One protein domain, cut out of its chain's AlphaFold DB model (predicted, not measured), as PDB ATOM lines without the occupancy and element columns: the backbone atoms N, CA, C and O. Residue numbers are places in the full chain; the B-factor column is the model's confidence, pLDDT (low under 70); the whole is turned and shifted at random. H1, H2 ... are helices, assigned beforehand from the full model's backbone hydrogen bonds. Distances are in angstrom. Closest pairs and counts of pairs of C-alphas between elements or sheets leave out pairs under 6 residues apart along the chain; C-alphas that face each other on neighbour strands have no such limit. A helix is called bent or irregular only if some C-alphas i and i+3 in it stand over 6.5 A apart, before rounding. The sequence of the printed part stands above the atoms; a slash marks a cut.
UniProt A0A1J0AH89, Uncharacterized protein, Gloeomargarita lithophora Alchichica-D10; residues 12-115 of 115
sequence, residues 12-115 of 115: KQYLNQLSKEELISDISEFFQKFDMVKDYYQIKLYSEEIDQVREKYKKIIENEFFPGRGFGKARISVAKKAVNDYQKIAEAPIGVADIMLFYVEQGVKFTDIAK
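What this domain is: This is residues 12 to 115 of the 115 residues of an uncharacterized protein of Gloeomargarita lithophora Alchichica-D10 (UniProt A0A1J0AH89). Three helices, H4, H5 and H6, lie side by side as a triangle, and the shorter H3 packs on one end of H4 and H5; from H3 an arm made of H2 and the short H1 leads away from this body and gives the model much of its length. The four helices H3, H4, H5 and H6 form an up-and-down bundle, each running against the one before it. The printed part has 104 residues with six named helices, H1 to H6 in order along the chain, and no named strand, and its class is all helix. It is loose, with a radius of gyration of the C-alphas of 17.3 A, and spans 61 by 25 by 23 A.

Where its parts are: H1 is residues 12 to 15, beginning at C-alpha 12 at (7.703, -23.805, -15.079). H2, residues 20 to 33, is 20.0 A long from first to last C-alpha, and H3, residues 35 to 45, is 15.2 A. H4, residues 47 to 65, begins at C-alpha 47 at (-5.980, -0.266, -21.093) and is 29.2 A long; it is irregular, with C-alphas 48 and 51 7.2 A apart. H5, residues 76 to 89, is 20.5 A long. H6, residues 93 to 113, is the longest at 30.6 A and ends at C-alpha 113 at (15.491, 26.235, -7.265).

How they stand to each other: In the bundle, H4 and H5 form a helical hairpin at a shallow tilt of 10 degrees, opposite ways; their closest C-alphas, of Ile 61 and Ala 79, are 4.7 A apart. H5 and H6 form another at 13 degrees, and H6 touches H5 with residues 96 to 103 alone, closest at the C-alphas of Gln 87 and Val 96, 5.8 A. H4 and H6 touch and run the same way at a shallow tilt of 22 degrees, with the C-alphas of Phe 65 and Phe 110 closest at 6.2 A. H3 and H4 form a third hairpin at 30 degrees, where H4 touches H3 with residues 49 to 53 alone; the closest C-alphas, of Ile 43 and Ile 50, are 5.4 A apart. H5 touches H3 with residues 85 to 89 alone, the same way at a tilt of 36 degrees, only just steep; the C-alphas of Tyr 40 and Ile 89 are closest at 5.3 A. H3 and H6 are apart. H2 and H3 touch only at the corner, at a steep tilt of 58 degrees, closest at the C-alphas of Phe 31 and Val 37, 5.2 A. H1 and H2 are close but not clearly touching, with the C-alphas of Leu 15 and Leu 23 closest at 7.2 A. Every O i to N i+4 pair is within hydrogen-bond range in H2, H3 and H6, against 11 of 15 in H4 and 9 of 10 in H5, while H1 is too short for such a pair.

The domain as a whole: The two C-alphas farthest apart, those of Ser 19 and Lys 115, are 60.8 A apart. The printed part has no cut and ends at the chain's last residue, Lys 115. No link is long; the one from H4 to H5, 10 residues, is short, and the others are tight. The mean pLDDT of the printed part is 92.7, and residues 114 to 115 are under 70.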
ATOM      1  N   LYS A  12       8.574 -23.230 -14.039       93.88
ATOM      2  CA  LYS A  12       7.703 -23.805 -15.079       93.88
ATOM      3  C   LYS A  12       7.329 -25.260 -14.789       93.88
ATOM      4  O   LYS A  12       6.185 -25.639 -15.001       93.88
ATOM      5  N   GLN A  13       8.278 -26.065 -14.309       95.19
ATOM      6  CA  GLN A  13       8.011 -27.453 -13.922       95.19
ATOM      7  C   GLN A  13       6.998 -27.539 -12.778       95.19
ATOM      8  O   GLN A  13       6.081 -28.345 -12.866       95.19
ATOM      9  N   TYR A  14       7.135 -26.686 -11.760       93.62
ATOM     10  CA  TYR A  14       6.174 -26.584 -10.662       93.62
ATOM     11  C   TYR A  14       4.782 -26.160 -11.152       93.62
ATOM     12  O   TYR A  14       3.804 -26.848 -10.888       93.62
ATOM     13  N   LEU A  15       4.689 -25.085 -11.943       94.00
ATOM     14  CA  LEU A  15       3.405 -24.576 -12.445       94.00
ATOM     15  C   LEU A  15       2.670 -25.585 -13.343       94.00
ATOM     16  O   LEU A  15       1.448 -25.627 -13.329       94.00
ATOM     17  N   ASN A  16       3.395 -26.425 -14.091       95.06
ATOM     18  CA  ASN A  16       2.800 -27.481 -14.922       95.06
ATOM     19  C   ASN A  16       2.162 -28.623 -14.113       95.06
ATOM     20  O   ASN A  16       1.434 -29.428 -14.687       95.06
ATOM     21  N   GLN A  17       2.476 -28.741 -12.820       96.00
ATOM     22  CA  GLN A  17       1.887 -29.749 -11.934       96.00
ATOM     23  C   GLN A  17       0.593 -29.261 -11.277       96.00
ATOM     24  O   GLN A  17      -0.145 -30.077 -10.732       96.00
ATOM     25  N   LEU A  18       0.326 -27.953 -11.323       96.38
ATOM     26  CA  LEU A  18      -0.845 -27.344 -10.713       96.38
ATOM     27  C   LEU A  18      -2.064 -27.446 -11.633       96.38
ATOM     28  O   LEU A  18      -1.976 -27.303 -12.856       96.38
ATOM     29  N   SER A  19      -3.222 -27.641 -11.018       96.81
ATOM     30  CA  SER A  19      -4.520 -27.476 -11.662       96.81
ATOM     31  C   SER A  19      -4.785 -26.009 -12.018       96.81
ATOM     32  O   SER A  19      -4.119 -25.081 -11.545       96.81
ATOM     33  N   LYS A  20      -5.803 -25.772 -12.850       96.31
ATOM     34  CA  LYS A  20      -6.207 -24.411 -13.223       96.31
ATOM     35  C   LYS A  20      -6.644 -23.608 -11.994       96.31
ATOM     36  O   LYS A  20      -6.330 -22.426 -11.893       96.31
ATOM     37  N   GLU A  21      -7.355 -24.248 -11.076       97.06
ATOM     38  CA  GLU A  21      -7.868 -23.658  -9.843       97.06
ATOM     39  C   GLU A  21      -6.720 -23.238  -8.916       97.06
ATOM     40  O   GLU A  21      -6.715 -22.118  -8.405       97.06
ATOM     41  N   GLU A  22      -5.702 -24.090  -8.771       96.69
ATOM     42  CA  GLU A  22      -4.499 -23.783  -7.990       96.69
ATOM     43  C   GLU A  22      -3.691 -22.640  -8.612       96.69
ATOM     44  O   GLU A  22      -3.264 -21.735  -7.898       96.69
ATOM     45  N   LEU A  23      -3.545 -22.617  -9.943       96.62
ATOM     46  CA  LEU A  23      -2.886 -21.513 -10.649       96.62
ATOM     47  C   LEU A  23      -3.620 -20.180 -10.456       96.62
ATOM     48  O   LEU A  23      -2.984 -19.149 -10.240       96.62
ATOM     49  N   ILE A  24      -4.954 -20.185 -10.525       96.38
ATOM     50  CA  ILE A  24      -5.762 -18.985 -10.267       96.38
ATOM     51  C   ILE A  24      -5.567 -18.518  -8.823       96.38
ATOM     52  O   ILE A  24      -5.419 -17.315  -8.595       96.38
ATOM     53  N   SER A  25      -5.539 -19.443  -7.862       96.38
ATOM     54  CA  SER A  25      -5.315 -19.122  -6.452       96.38
ATOM     55  C   SER A  25      -3.936 -18.494  -6.223       96.38
ATOM     56  O   SER A  25      -3.854 -17.431  -5.611       96.38
ATOM     57  N   ASP A  26      -2.872 -19.093  -6.766       94.88
ATOM     58  CA  ASP A  26      -1.488 -18.612  -6.623       94.88
ATOM     59  C   ASP A  26      -1.311 -17.204  -7.229       94.88
ATOM     60  O   ASP A  26      -0.806 -16.280  -6.587       94.88
ATOM     61  N   ILE A  27      -1.841 -16.979  -8.438       95.38
ATOM     62  CA  ILE A  27      -1.812 -15.659  -9.092       95.38
ATOM     63  C   ILE A  27      -2.627 -14.624  -8.302       95.38
ATOM     64  O   ILE A  27      -2.200 -13.474  -8.166       95.38
ATOM     65  N   SER A  28      -3.791 -15.010  -7.772       95.81
ATOM     66  CA  SER A  28      -4.635 -14.111  -6.974       95.81
ATOM     67  C   SER A  28      -3.944 -13.708  -5.671       95.81
ATOM     68  O   SER A  28      -4.006 -12.545  -5.268       95.81
ATOM     69  N   GLU A  29      -3.224 -14.632  -5.039       95.75
ATOM     70  CA  GLU A  29      -2.405 -14.343  -3.866       95.75
ATOM     71  C   GLU A  29      -1.267 -13.366  -4.208       95.75
ATOM     72  O   GLU A  29      -1.015 -12.417  -3.460       95.75
ATOM     73  N   PHE A  30      -0.620 -13.522  -5.369       94.94
ATOM     74  CA  PHE A  30       0.397 -12.570  -5.831       94.94
ATOM     75  C   PHE A  30      -0.185 -11.179  -6.073       94.94
ATOM     76  O   PHE A  30       0.429 -10.187  -5.677       94.94
ATOM     77  N   PHE A  31      -1.374 -11.100  -6.675       94.94
ATOM     78  CA  PHE A  31      -2.087  -9.841  -6.864       94.94
ATOM     79  C   PHE A  31      -2.388  -9.162  -5.524       94.94
ATOM     80  O   PHE A  31      -2.186  -7.960  -5.382       94.94
ATOM     81  N   GLN A  32      -2.807  -9.910  -4.505       94.56
ATOM     82  CA  GLN A  32      -3.081  -9.341  -3.183       94.56
ATOM     83  C   GLN A  32      -1.804  -8.858  -2.476       94.56
ATOM     84  O   GLN A  32      -1.815  -7.792  -1.853       94.56
ATOM     85  N   LYS A  33      -0.700  -9.607  -2.599       95.56
ATOM     86  CA  LYS A  33       0.565  -9.338  -1.895       95.56
ATOM     87  C   LYS A  33       1.422  -8.238  -2.514       95.56
ATOM     88  O   LYS A  33       2.093  -7.521  -1.775       95.56
ATOM     89  N   PHE A  34       1.462  -8.128  -3.841       93.50
ATOM     90  CA  PHE A  34       2.444  -7.290  -4.531       93.50
ATOM     91  C   PHE A  34       1.775  -6.194  -5.358       93.50
ATOM     92  O   PHE A  34       1.144  -6.465  -6.376       93.50
ATOM     93  N   ASP A  35       2.005  -4.931  -4.995       90.62
ATOM     94  CA  ASP A  35       1.415  -3.797  -5.720       90.62
ATOM     95  C   ASP A  35       1.854  -3.721  -7.190       90.62
ATOM     96  O   ASP A  35       1.068  -3.329  -8.041       90.62
ATOM     97  N   MET A  36       3.068  -4.175  -7.518       90.00
ATOM     98  CA  MET A  36       3.524  -4.259  -8.914       90.00
ATOM     99  C   MET A  36       2.675  -5.237  -9.741       90.00
ATOM    100  O   MET A  36       2.461  -5.014 -10.928       90.00
ATOM    101  N   VAL A  37       2.185  -6.320  -9.125       93.69
ATOM    102  CA  VAL A  37       1.296  -7.281  -9.793       93.69
ATOM    103  C   VAL A  37      -0.088  -6.660  -9.982       93.69
ATOM    104  O   VAL A  37      -0.691  -6.857 -11.034       93.69
ATOM    105  N   LYS A  38      -0.555  -5.848  -9.025       93.88
ATOM    106  CA  LYS A  38      -1.791  -5.068  -9.185       93.88
ATOM    107  C   LYS A  38      -1.701  -4.114 -10.366       93.88
ATOM    108  O   LYS A  38      -2.549  -4.182 -11.245       93.88
ATOM    109  N   ASP A  39      -0.638  -3.314 -10.424       92.25
ATOM    110  CA  ASP A  39      -0.419  -2.359 -11.514       92.25
ATOM    111  C   ASP A  39      -0.297  -3.073 -12.873       92.25
ATOM    112  O   ASP A  39      -0.855  -2.615 -13.867       92.25
ATOM    113  N   TYR A  40       0.381  -4.229 -12.917       92.62
ATOM    114  CA  TYR A  40       0.476  -5.055 -14.124       92.62
ATOM    115  C   TYR A  40      -0.902  -5.510 -14.623       92.62
ATOM    116  O   TYR A  40      -1.217  -5.354 -15.802       92.62
ATOM    117  N   TYR A  41      -1.739  -6.066 -13.740       92.62
ATOM    118  CA  TYR A  41      -3.077  -6.512 -14.130       92.62
ATOM    119  C   TYR A  41      -4.031  -5.348 -14.406       92.62
ATOM    120  O   TYR A  41      -4.895  -5.496 -15.261       92.62
ATOM    121  N   GLN A  42      -3.854  -4.198 -13.752       91.06
ATOM    122  CA  GLN A  42      -4.622  -2.989 -14.036       91.06
ATOM    123  C   GLN A  42      -4.392  -2.531 -15.479       91.06
ATOM    124  O   GLN A  42      -5.351  -2.406 -16.229       91.06
ATOM    125  N   ILE A  43      -3.129  -2.404 -15.904       88.69
ATOM    126  CA  ILE A  43      -2.775  -2.078 -17.296       88.69
ATOM    127  C   ILE A  43      -3.336  -3.120 -18.269       88.69
ATOM    128  O   ILE A  43      -3.913  -2.773 -19.297       88.69
ATOM    129  N   LYS A  44      -3.173  -4.405 -17.937       89.44
ATOM    130  CA  LYS A  44      -3.541  -5.514 -18.822       89.44
ATOM    131  C   LYS A  44      -5.050  -5.669 -19.022       89.44
ATOM    132  O   LYS A  44      -5.472  -6.141 -20.075       89.44
ATOM    133  N   LEU A  45      -5.850  -5.371 -17.999       89.44
ATOM    134  CA  LEU A  45      -7.307  -5.531 -18.027       89.44
ATOM    135  C   LEU A  45      -8.033  -4.235 -18.403       89.44
ATOM    136  O   LEU A  45      -9.099  -4.313 -19.009       89.44
ATOM    137  N   TYR A  46      -7.454  -3.081 -18.069       88.69
ATOM    138  CA  TYR A  46      -8.051  -1.756 -18.231       88.69
ATOM    139  C   TYR A  46      -7.055  -0.839 -18.945       88.69
ATOM    140  O   TYR A  46      -6.374  -0.009 -18.343       88.69
ATOM    141  N   SER A  47      -6.936  -1.013 -20.261       76.12
ATOM    142  CA  SER A  47      -5.980  -0.266 -21.093       76.12
ATOM    143  C   SER A  47      -6.163   1.260 -21.027       76.12
ATOM    144  O   SER A  47      -5.214   2.020 -21.202       76.12
ATOM    145  N   GLU A  48      -7.372   1.719 -20.718       82.06
ATOM    146  CA  GLU A  48      -7.742   3.111 -20.484       82.06
ATOM    147  C   GLU A  48      -7.184   3.682 -19.166       82.06
ATOM    148  O   GLU A  48      -7.085   4.898 -19.012       82.06
ATOM    149  N   GLU A  49      -6.764   2.833 -18.225       80.19
ATOM    150  CA  GLU A  49      -6.194   3.241 -16.935       80.19
ATOM    151  C   GLU A  49      -4.660   3.330 -16.945       80.19
ATOM    152  O   GLU A  49      -4.049   3.668 -15.927       80.19
ATOM    153  N   ILE A  50      -4.013   3.090 -18.093       85.94
ATOM    154  CA  ILE A  50      -2.550   3.200 -18.249       85.94
ATOM    155  C   ILE A  50      -2.035   4.560 -17.764       85.94
ATOM    156  O   ILE A  50      -0.973   4.630 -17.136       85.94
ATOM    157  N   ASP A  51      -2.786   5.630 -18.021       89.00
ATOM    158  CA  ASP A  51      -2.418   6.978 -17.592       89.00
ATOM    159  C   ASP A  51      -2.518   7.136 -16.071       89.00
ATOM    160  O   ASP A  51      -1.632   7.730 -15.466       89.00
ATOM    161  N   GLN A  52      -3.507   6.523 -15.412       90.88
ATOM    162  CA  GLN A  52      -3.615   6.555 -13.947       90.88
ATOM    163  C   GLN A  52      -2.429   5.851 -13.284       90.88
ATOM    164  O   GLN A  52      -1.838   6.369 -12.330       90.88
ATOM    165  N   VAL A  53      -2.037   4.688 -13.818       92.00
ATOM    166  CA  VAL A  53      -0.847   3.974 -13.349       92.00
ATOM    167  C   VAL A  53       0.392   4.830 -13.596       92.00
ATOM    168  O   VAL A  53       1.209   4.994 -12.695       92.00
ATOM    169  N   ARG A  54       0.525   5.457 -14.769       93.50
ATOM    170  CA  ARG A  54       1.658   6.343 -15.061       93.50
ATOM    171  C   ARG A  54       1.752   7.511 -14.077       93.50
ATOM    172  O   ARG A  54       2.828   7.756 -13.528       93.50
ATOM    173  N   GLU A  55       0.638   8.182 -13.805       95.00
ATOM    174  CA  GLU A  55       0.574   9.302 -12.864       95.00
ATOM    175  C   GLU A  55       0.915   8.871 -11.433       95.00
ATOM    176  O   GLU A  55       1.626   9.584 -10.721       95.00
ATOM    177  N   LYS A  56       0.528   7.657 -11.017       95.50
ATOM    178  CA  LYS A  56       0.980   7.071  -9.744       95.50
ATOM    179  C   LYS A  56       2.511   7.007  -9.664       95.50
ATOM    180  O   LYS A  56       3.079   7.405  -8.646       95.50
ATOM    181  N   TYR A  57       3.195   6.548 -10.715       96.62
ATOM    182  CA  TYR A  57       4.664   6.481 -10.735       96.62
ATOM    183  C   TYR A  57       5.322   7.864 -10.823       96.62
ATOM    184  O   TYR A  57       6.299   8.109 -10.108       96.62
ATOM    185  N   LYS A  58       4.768   8.795 -11.615       97.50
ATOM    186  CA  LYS A  58       5.220  10.197 -11.625       97.50
ATOM    187  C   LYS A  58       5.113  10.819 -10.240       97.50
ATOM    188  O   LYS A  58       6.063  11.443  -9.784       97.50
ATOM    189  N   LYS A  59       4.037  10.555  -9.503       97.25
ATOM    190  CA  LYS A  59       3.869  11.060  -8.138       97.25
ATOM    191  C   LYS A  59       4.907  10.516  -7.157       97.25
ATOM    192  O   LYS A  59       5.328  11.232  -6.253       97.25
ATOM    193  N   ILE A  60       5.359   9.267  -7.318       96.88
ATOM    194  CA  ILE A  60       6.476   8.730  -6.519       96.88
ATOM    195  C   ILE A  60       7.751   9.532  -6.795       96.88
ATOM    196  O   ILE A  60       8.436   9.919  -5.853       96.88
ATOM    197  N   ILE A  61       8.047   9.797  -8.071       97.50
ATOM    198  CA  ILE A  61       9.202  10.601  -8.490       97.50
ATOM    199  C   ILE A  61       9.085  12.019  -7.931       97.50
ATOM    200  O   ILE A  61       9.999  12.479  -7.257       97.50
ATOM    201  N   GLU A  62       7.955  12.688  -8.163       97.12
ATOM    202  CA  GLU A  62       7.690  14.054  -7.717       97.12
ATOM    203  C   GLU A  62       7.887  14.192  -6.208       97.12
ATOM    204  O   GLU A  62       8.630  15.062  -5.780       97.12
ATOM    205  N   ASN A  63       7.333  13.288  -5.398       96.81
ATOM    206  CA  ASN A  63       7.458  13.348  -3.938       96.81
ATOM    207  C   ASN A  63       8.903  13.240  -3.423       96.81
ATOM    208  O   ASN A  63       9.181  13.659  -2.296       96.81
ATOM    209  N   GLU A  64       9.832  12.685  -4.207       96.50
ATOM    210  CA  GLU A  64      11.248  12.681  -3.832       96.50
ATOM    211  C   GLU A  64      11.897  14.061  -3.962       96.50
ATOM    212  O   GLU A  64      12.853  14.334  -3.237       96.50
ATOM    213  N   PHE A  65      11.369  14.939  -4.815       95.38
ATOM    214  CA  PHE A  65      11.904  16.283  -5.061       95.38
ATOM    215  C   PHE A  65      11.007  17.381  -4.468       95.38
ATOM    216  O   PHE A  65      11.482  18.251  -3.740       95.38
ATOM    217  N   PHE A  66       9.703  17.301  -4.718       95.19
ATOM    218  CA  PHE A  66       8.672  18.279  -4.377       95.19
ATOM    219  C   PHE A  66       7.461  17.599  -3.711       95.19
ATOM    220  O   PHE A  66       6.382  17.515  -4.296       95.19
ATOM    221  N   PRO A  67       7.609  17.080  -2.480       93.94
ATOM    222  CA  PRO A  67       6.470  16.595  -1.713       93.94
ATOM    223  C   PRO A  67       5.527  17.760  -1.374       93.94
ATOM    224  O   PRO A  67       5.887  18.928  -1.486       93.94
ATOM    225  N   GLY A  68       4.326  17.460  -0.872       89.69
ATOM    226  CA  GLY A  68       3.291  18.476  -0.615       89.69
ATOM    227  C   GLY A  68       3.685  19.652   0.302       89.69
ATOM    228  O   GLY A  68       2.941  20.628   0.373       89.69
ATOM    229  N   ARG A  69       4.823  19.587   1.009       89.00
ATOM    230  CA  ARG A  69       5.430  20.716   1.730       89.00
ATOM    231  C   ARG A  69       6.956  20.655   1.661       89.00
ATOM    232  O   ARG A  69       7.539  19.632   2.009       89.00
ATOM    233  N   GLY A  70       7.581  21.788   1.338       88.31
ATOM    234  CA  GLY A  70       9.037  21.942   1.320       88.31
ATOM    235  C   GLY A  70       9.720  21.122   0.223       88.31
ATOM    236  O   GLY A  70       9.109  20.779  -0.784       88.31
ATOM    237  N   PHE A  71      10.997  20.815   0.437       91.12
ATOM    238  CA  PHE A  71      11.802  20.004  -0.472       91.12
ATOM    239  C   PHE A  71      11.875  18.554  -0.006       91.12
ATOM    240  O   PHE A  71      11.966  18.258   1.190       91.12
ATOM    241  N   GLY A  72      11.837  17.643  -0.972       91.50
ATOM    242  CA  GLY A  72      12.009  16.221  -0.735       91.50
ATOM    243  C   GLY A  72      13.459  15.866  -0.425       91.50
ATOM    244  O   GLY A  72      14.371  16.690  -0.478       91.50
ATOM    245  N   LYS A  73      13.685  14.594  -0.092       92.50
ATOM    246  CA  LYS A  73      15.022  14.084   0.258       92.50
ATOM    247  C   LYS A  73      15.912  13.829  -0.963       92.50
ATOM    248  O   LYS A  73      17.022  13.334  -0.788       92.50
ATOM    249  N   ALA A  74      15.406  14.079  -2.171       92.81
ATOM    250  CA  ALA A  74      16.058  13.823  -3.447       92.81
ATOM    251  C   ALA A  74      16.682  12.418  -3.515       92.81
ATOM    252  O   ALA A  74      17.814  12.236  -3.970       92.81
ATOM    253  N   ARG A  75      15.965  11.388  -3.030       95.62
ATOM    254  CA  ARG A  75      16.489  10.015  -3.034       95.62
ATOM    255  C   ARG A  75      16.431   9.464  -4.451       95.62
ATOM    256  O   ARG A  75      15.475   8.801  -4.849       95.62
ATOM    257  N   ILE A  76      17.512   9.688  -5.189       94.25
ATOM    258  CA  ILE A  76      17.671   9.258  -6.581       94.25
ATOM    259  C   ILE A  76      17.427   7.756  -6.754       94.25
ATOM    260  O   ILE A  76      16.854   7.329  -7.752       94.25
ATOM    261  N   SER A  77      17.800   6.941  -5.764       96.62
ATOM    262  CA  SER A  77      17.541   5.499  -5.783       96.62
ATOM    263  C   SER A  77      16.047   5.157  -5.822       96.62
ATOM    264  O   SER A  77      15.667   4.221  -6.522       96.62
ATOM    265  N   VAL A  78      15.200   5.915  -5.119       96.62
ATOM    266  CA  VAL A  78      13.744   5.711  -5.085       96.62
ATOM    267  C   VAL A  78      13.116   6.174  -6.394       96.62
ATOM    268  O   VAL A  78      12.374   5.413  -7.012       96.62
ATOM    269  N   ALA A  79      13.478   7.366  -6.868       96.31
ATOM    270  CA  ALA A  79      12.983   7.892  -8.137       96.31
ATOM    271  C   ALA A  79      13.371   6.982  -9.320       96.31
ATOM    272  O   ALA A  79      12.520   6.582 -10.111       96.31
ATOM    273  N   LYS A  80      14.633   6.532  -9.381       96.38
ATOM    274  CA  LYS A  80      15.098   5.574 -10.396       96.38
ATOM    275  C   LYS A  80      14.409   4.213 -10.276       96.38
ATOM    276  O   LYS A  80      14.139   3.571 -11.290       96.38
ATOM    277  N   LYS A  81      14.109   3.758  -9.054       96.19
ATOM    278  CA  LYS A  81      13.327   2.532  -8.842       96.19
ATOM    279  C   LYS A  81      11.917   2.671  -9.419       96.19
ATOM    280  O   LYS A  81      11.476   1.736 -10.074       96.19
ATOM    281  N   ALA A  82      11.253   3.814  -9.244       96.19
ATOM    282  CA  ALA A  82       9.933   4.064  -9.823       96.19
ATOM    283  C   ALA A  82       9.954   3.974 -11.361       96.19
ATOM    284  O   ALA A  82       9.118   3.285 -11.938       96.19
ATOM    285  N   VAL A  83      10.961   4.571 -12.013       96.19
ATOM    286  CA  VAL A  83      11.167   4.446 -13.470       96.19
ATOM    287  C   VAL A  83      11.322   2.977 -13.882       96.19
ATOM    288  O   VAL A  83      10.630   2.501 -14.780       96.19
ATOM    289  N   ASN A  84      12.207   2.242 -13.203       95.56
ATOM    290  CA  ASN A  84      12.485   0.843 -13.528       95.56
ATOM    291  C   ASN A  84      11.284  -0.077 -13.281       95.56
ATOM    292  O   ASN A  84      11.107  -1.056 -14.000       95.56
ATOM    293  N   ASP A  85      10.495   0.179 -12.239       94.75
ATOM    294  CA  ASP A  85       9.317  -0.630 -11.933       94.75
ATOM    295  C   ASP A  85       8.200  -0.369 -12.950       94.75
ATOM    296  O   ASP A  85       7.640  -1.335 -13.464       94.75
ATOM    297  N   TYR A  86       7.974   0.889 -13.357       94.38
ATOM    298  CA  TYR A  86       7.061   1.197 -14.461       94.38
ATOM    299  C   TYR A  86       7.511   0.544 -15.774       94.38
ATOM    300  O   TYR A  86       6.703  -0.054 -16.478       94.38
ATOM    301  N   GLN A  87       8.811   0.569 -16.081       93.75
ATOM    302  CA  GLN A  87       9.354  -0.068 -17.283       93.75
ATOM    303  C   GLN A  87       9.060  -1.578 -17.354       93.75
ATOM    304  O   GLN A  87       8.911  -2.114 -18.447       93.75
ATOM    305  N   LYS A  88       8.971  -2.277 -16.213       91.50
ATOM    306  CA  LYS A  88       8.665  -3.720 -16.185       91.50
ATOM    307  C   LYS A  88       7.209  -4.038 -16.511       91.50
ATOM    308  O   LYS A  88       6.930  -5.169 -16.900       91.50
ATOM    309  N   ILE A  89       6.302  -3.089 -16.289       90.81
ATOM    310  CA  ILE A  89       4.857  -3.281 -16.469       90.81
ATOM    311  C   ILE A  89       4.309  -2.558 -17.704       90.81
ATOM    312  O   ILE A  89       3.236  -2.909 -18.180       90.81
ATOM    313  N   ALA A  90       5.022  -1.558 -18.223       85.62
ATOM    314  CA  ALA A  90       4.592  -0.777 -19.371       85.62
ATOM    315  C   ALA A  90       4.663  -1.594 -20.668       85.62
ATOM    316  O   ALA A  90       5.693  -2.180 -20.997       85.62
ATOM    317  N   GLU A  91       3.581  -1.563 -21.443       79.25
ATOM    318  CA  GLU A  91       3.512  -2.223 -22.752       79.25
ATOM    319  C   GLU A  91       4.041  -1.326 -23.883       79.25
ATOM    320  O   GLU A  91       4.586  -1.815 -24.872       79.25
ATOM    321  N   ALA A  92       3.924   0.001 -23.727       85.06
ATOM    322  CA  ALA A  92       4.259   0.979 -24.757       85.06
ATOM    323  C   ALA A  92       5.542   1.776 -24.424       85.06
ATOM    324  O   ALA A  92       5.611   2.412 -23.366       85.06
ATOM    325  N   PRO A  93       6.525   1.860 -25.347       89.31
ATOM    326  CA  PRO A  93       7.758   2.627 -25.139       89.31
ATOM    327  C   PRO A  93       7.533   4.113 -24.832       89.31
ATOM    328  O   PRO A  93       8.312   4.717 -24.096       89.31
ATOM    329  N   ILE A  94       6.455   4.701 -25.363       90.81
ATOM    330  CA  ILE A  94       6.136   6.122 -25.176       90.81
ATOM    331  C   ILE A  94       5.865   6.471 -23.709       90.81
ATOM    332  O   ILE A  94       6.343   7.493 -23.226       90.81
ATOM    333  N   GLY A  95       5.171   5.599 -22.970       91.12
ATOM    334  CA  GLY A  95       4.906   5.827 -21.550       91.12
ATOM    335  C   GLY A  95       6.182   5.746 -20.718       91.12
ATOM    336  O   GLY A  95       6.364   6.511 -19.774       91.12
ATOM    337  N   VAL A  96       7.093   4.838 -21.084       94.00
ATOM    338  CA  VAL A  96       8.398   4.715 -20.421       94.00
ATOM    339  C   VAL A  96       9.225   5.980 -20.642       94.00
ATOM    340  O   VAL A  96       9.797   6.505 -19.688       94.00
ATOM    341  N   ALA A  97       9.251   6.494 -21.875       96.00
ATOM    342  CA  ALA A  97       9.948   7.731 -22.210       96.00
ATOM    343  C   ALA A  97       9.392   8.939 -21.436       96.00
ATOM    344  O   ALA A  97      10.175   9.719 -20.904       96.00
ATOM    345  N   ASP A  98       8.066   9.050 -21.307       95.81
ATOM    346  CA  ASP A  98       7.401  10.104 -20.527       95.81
ATOM    347  C   ASP A  98       7.826  10.077 -19.046       95.81
ATOM    348  O   ASP A  98       8.239  11.092 -18.490       95.81
ATOM    349  N   ILE A  99       7.845   8.899 -18.412       96.50
ATOM    350  CA  ILE A  99       8.326   8.767 -17.025       96.50
ATOM    351  C   ILE A  99       9.822   9.093 -16.894       96.50
ATOM    352  O   ILE A  99      10.233   9.734 -15.922       96.50
ATOM    353  N   MET A 100      10.651   8.656 -17.847       96.88
ATOM    354  CA  MET A 100      12.084   8.964 -17.849       96.88
ATOM    355  C   MET A 100      12.341  10.465 -17.985       96.88
ATOM    356  O   MET A 100      13.183  11.003 -17.265       96.88
ATOM    357  N   LEU A 101      11.612  11.133 -18.881       97.94
ATOM    358  CA  LEU A 101      11.712  12.573 -19.083       97.94
ATOM    359  C   LEU A 101      11.261  13.322 -17.829       97.94
ATOM    360  O   LEU A 101      12.018  14.141 -17.315       97.94
ATOM    361  N   PHE A 102      10.111  12.948 -17.261       97.94
ATOM    362  CA  PHE A 102       9.601  13.540 -16.026       97.94
ATOM    363  C   PHE A 102      10.605  13.432 -14.869       97.94
ATOM    364  O   PHE A 102      10.827  14.395 -14.138       97.94
ATOM    365  N   TYR A 103      11.273  12.283 -14.713       97.94
ATOM    366  CA  TYR A 103      12.345  12.115 -13.727       97.94
ATOM    367  C   TYR A 103      13.481  13.134 -13.899       97.94
ATOM    368  O   TYR A 103      13.930  13.725 -12.913       97.94
ATOM    369  N   VAL A 104      13.930  13.359 -15.136       96.94
ATOM    370  CA  VAL A 104      14.977  14.346 -15.436       96.94
ATOM    371  C   VAL A 104      14.477  15.762 -15.159       96.94
ATOM    372  O   VAL A 104      15.183  16.529 -14.506       96.94
ATOM    373  N   GLU A 105      13.259  16.096 -15.585       97.06
ATOM    374  CA  GLU A 105      12.636  17.404 -15.355       97.06
ATOM    375  C   GLU A 105      12.559  17.747 -13.862       97.06
ATOM    376  O   GLU A 105      12.963  18.842 -13.466       97.06
ATOM    377  N   GLN A 106      12.110  16.807 -13.015       96.56
ATOM    378  CA  GLN A 106      12.046  17.031 -11.567       96.56
ATOM    379  C   GLN A 106      13.437  17.235 -10.958       96.56
ATOM    380  O   GLN A 106      13.618  18.132 -10.134       96.56
ATOM    381  N   GLY A 107      14.427  16.450 -11.388       94.94
ATOM    382  CA  GLY A 107      15.806  16.593 -10.924       94.94
ATOM    383  C   GLY A 107      16.412  17.950 -11.289       94.94
ATOM    384  O   GLY A 107      16.952  18.633 -10.419       94.94
ATOM    385  N   VAL A 108      16.272  18.370 -12.550       95.44
ATOM    386  CA  VAL A 108      16.760  19.673 -13.029       95.44
ATOM    387  C   VAL A 108      16.084  20.806 -12.263       95.44
ATOM    388  O   VAL A 108      16.774  21.649 -11.684       95.44
ATOM    389  N   LYS A 109      14.750  20.783 -12.179       95.06
ATOM    390  CA  LYS A 109      13.964  21.785 -11.450       95.06
ATOM    391  C   LYS A 109      14.394  21.887  -9.986       95.06
ATOM    392  O   LYS A 109      14.510  22.988  -9.458       95.06
ATOM    393  N   PHE A 110      14.653  20.755  -9.328       93.88
ATOM    394  CA  PHE A 110      15.090  20.730  -7.931       93.88
ATOM    395  C   PHE A 110      16.442  21.422  -7.754       93.88
ATOM    396  O   PHE A 110      16.596  22.241  -6.855       93.88
ATOM    397  N   THR A 111      17.403  21.142  -8.638       92.00
ATOM    398  CA  THR A 111      18.741  21.752  -8.569       92.00
ATOM    399  C   THR A 111      18.775  23.226  -8.949       92.00
ATOM    400  O   THR A 111      19.683  23.930  -8.519       92.00
ATOM    401  N   ASP A 112      17.823  23.699  -9.755       92.44
ATOM    402  CA  ASP A 112      17.778  25.102 -10.160       92.44
ATOM    403  C   ASP A 112      17.177  25.999  -9.070       92.44
ATOM    404  O   ASP A 112      17.697  27.077  -8.808       92.44
ATOM    405  N   ILE A 113      16.140  25.515  -8.375       84.69
ATOM    406  CA  ILE A 113      15.491  26.235  -7.265       84.69
ATOM    407  C   ILE A 113      16.308  26.132  -5.964       84.69
ATOM    408  O   ILE A 113      16.202  26.997  -5.102       84.69
ATOM    409  N   ALA A 114      17.113  25.078  -5.795       66.88
ATOM    410  CA  ALA A 114      17.951  24.886  -4.607       66.88
ATOM    411  C   ALA A 114      19.266  25.699  -4.610       66.88
ATOM    412  O   ALA A 114      20.080  25.509  -3.703       66.88
ATOM    413  N   LYS A 115      19.495  26.553  -5.616       56.22
ATOM    414  CA  LYS A 115      20.576  27.554  -5.621       56.22
ATOM    415  C   LYS A 115      20.178  28.784  -4.815       56.22
ATOM    416  O   LYS A 115      21.073  29.310  -4.120       56.22
TER     417      LYS A 115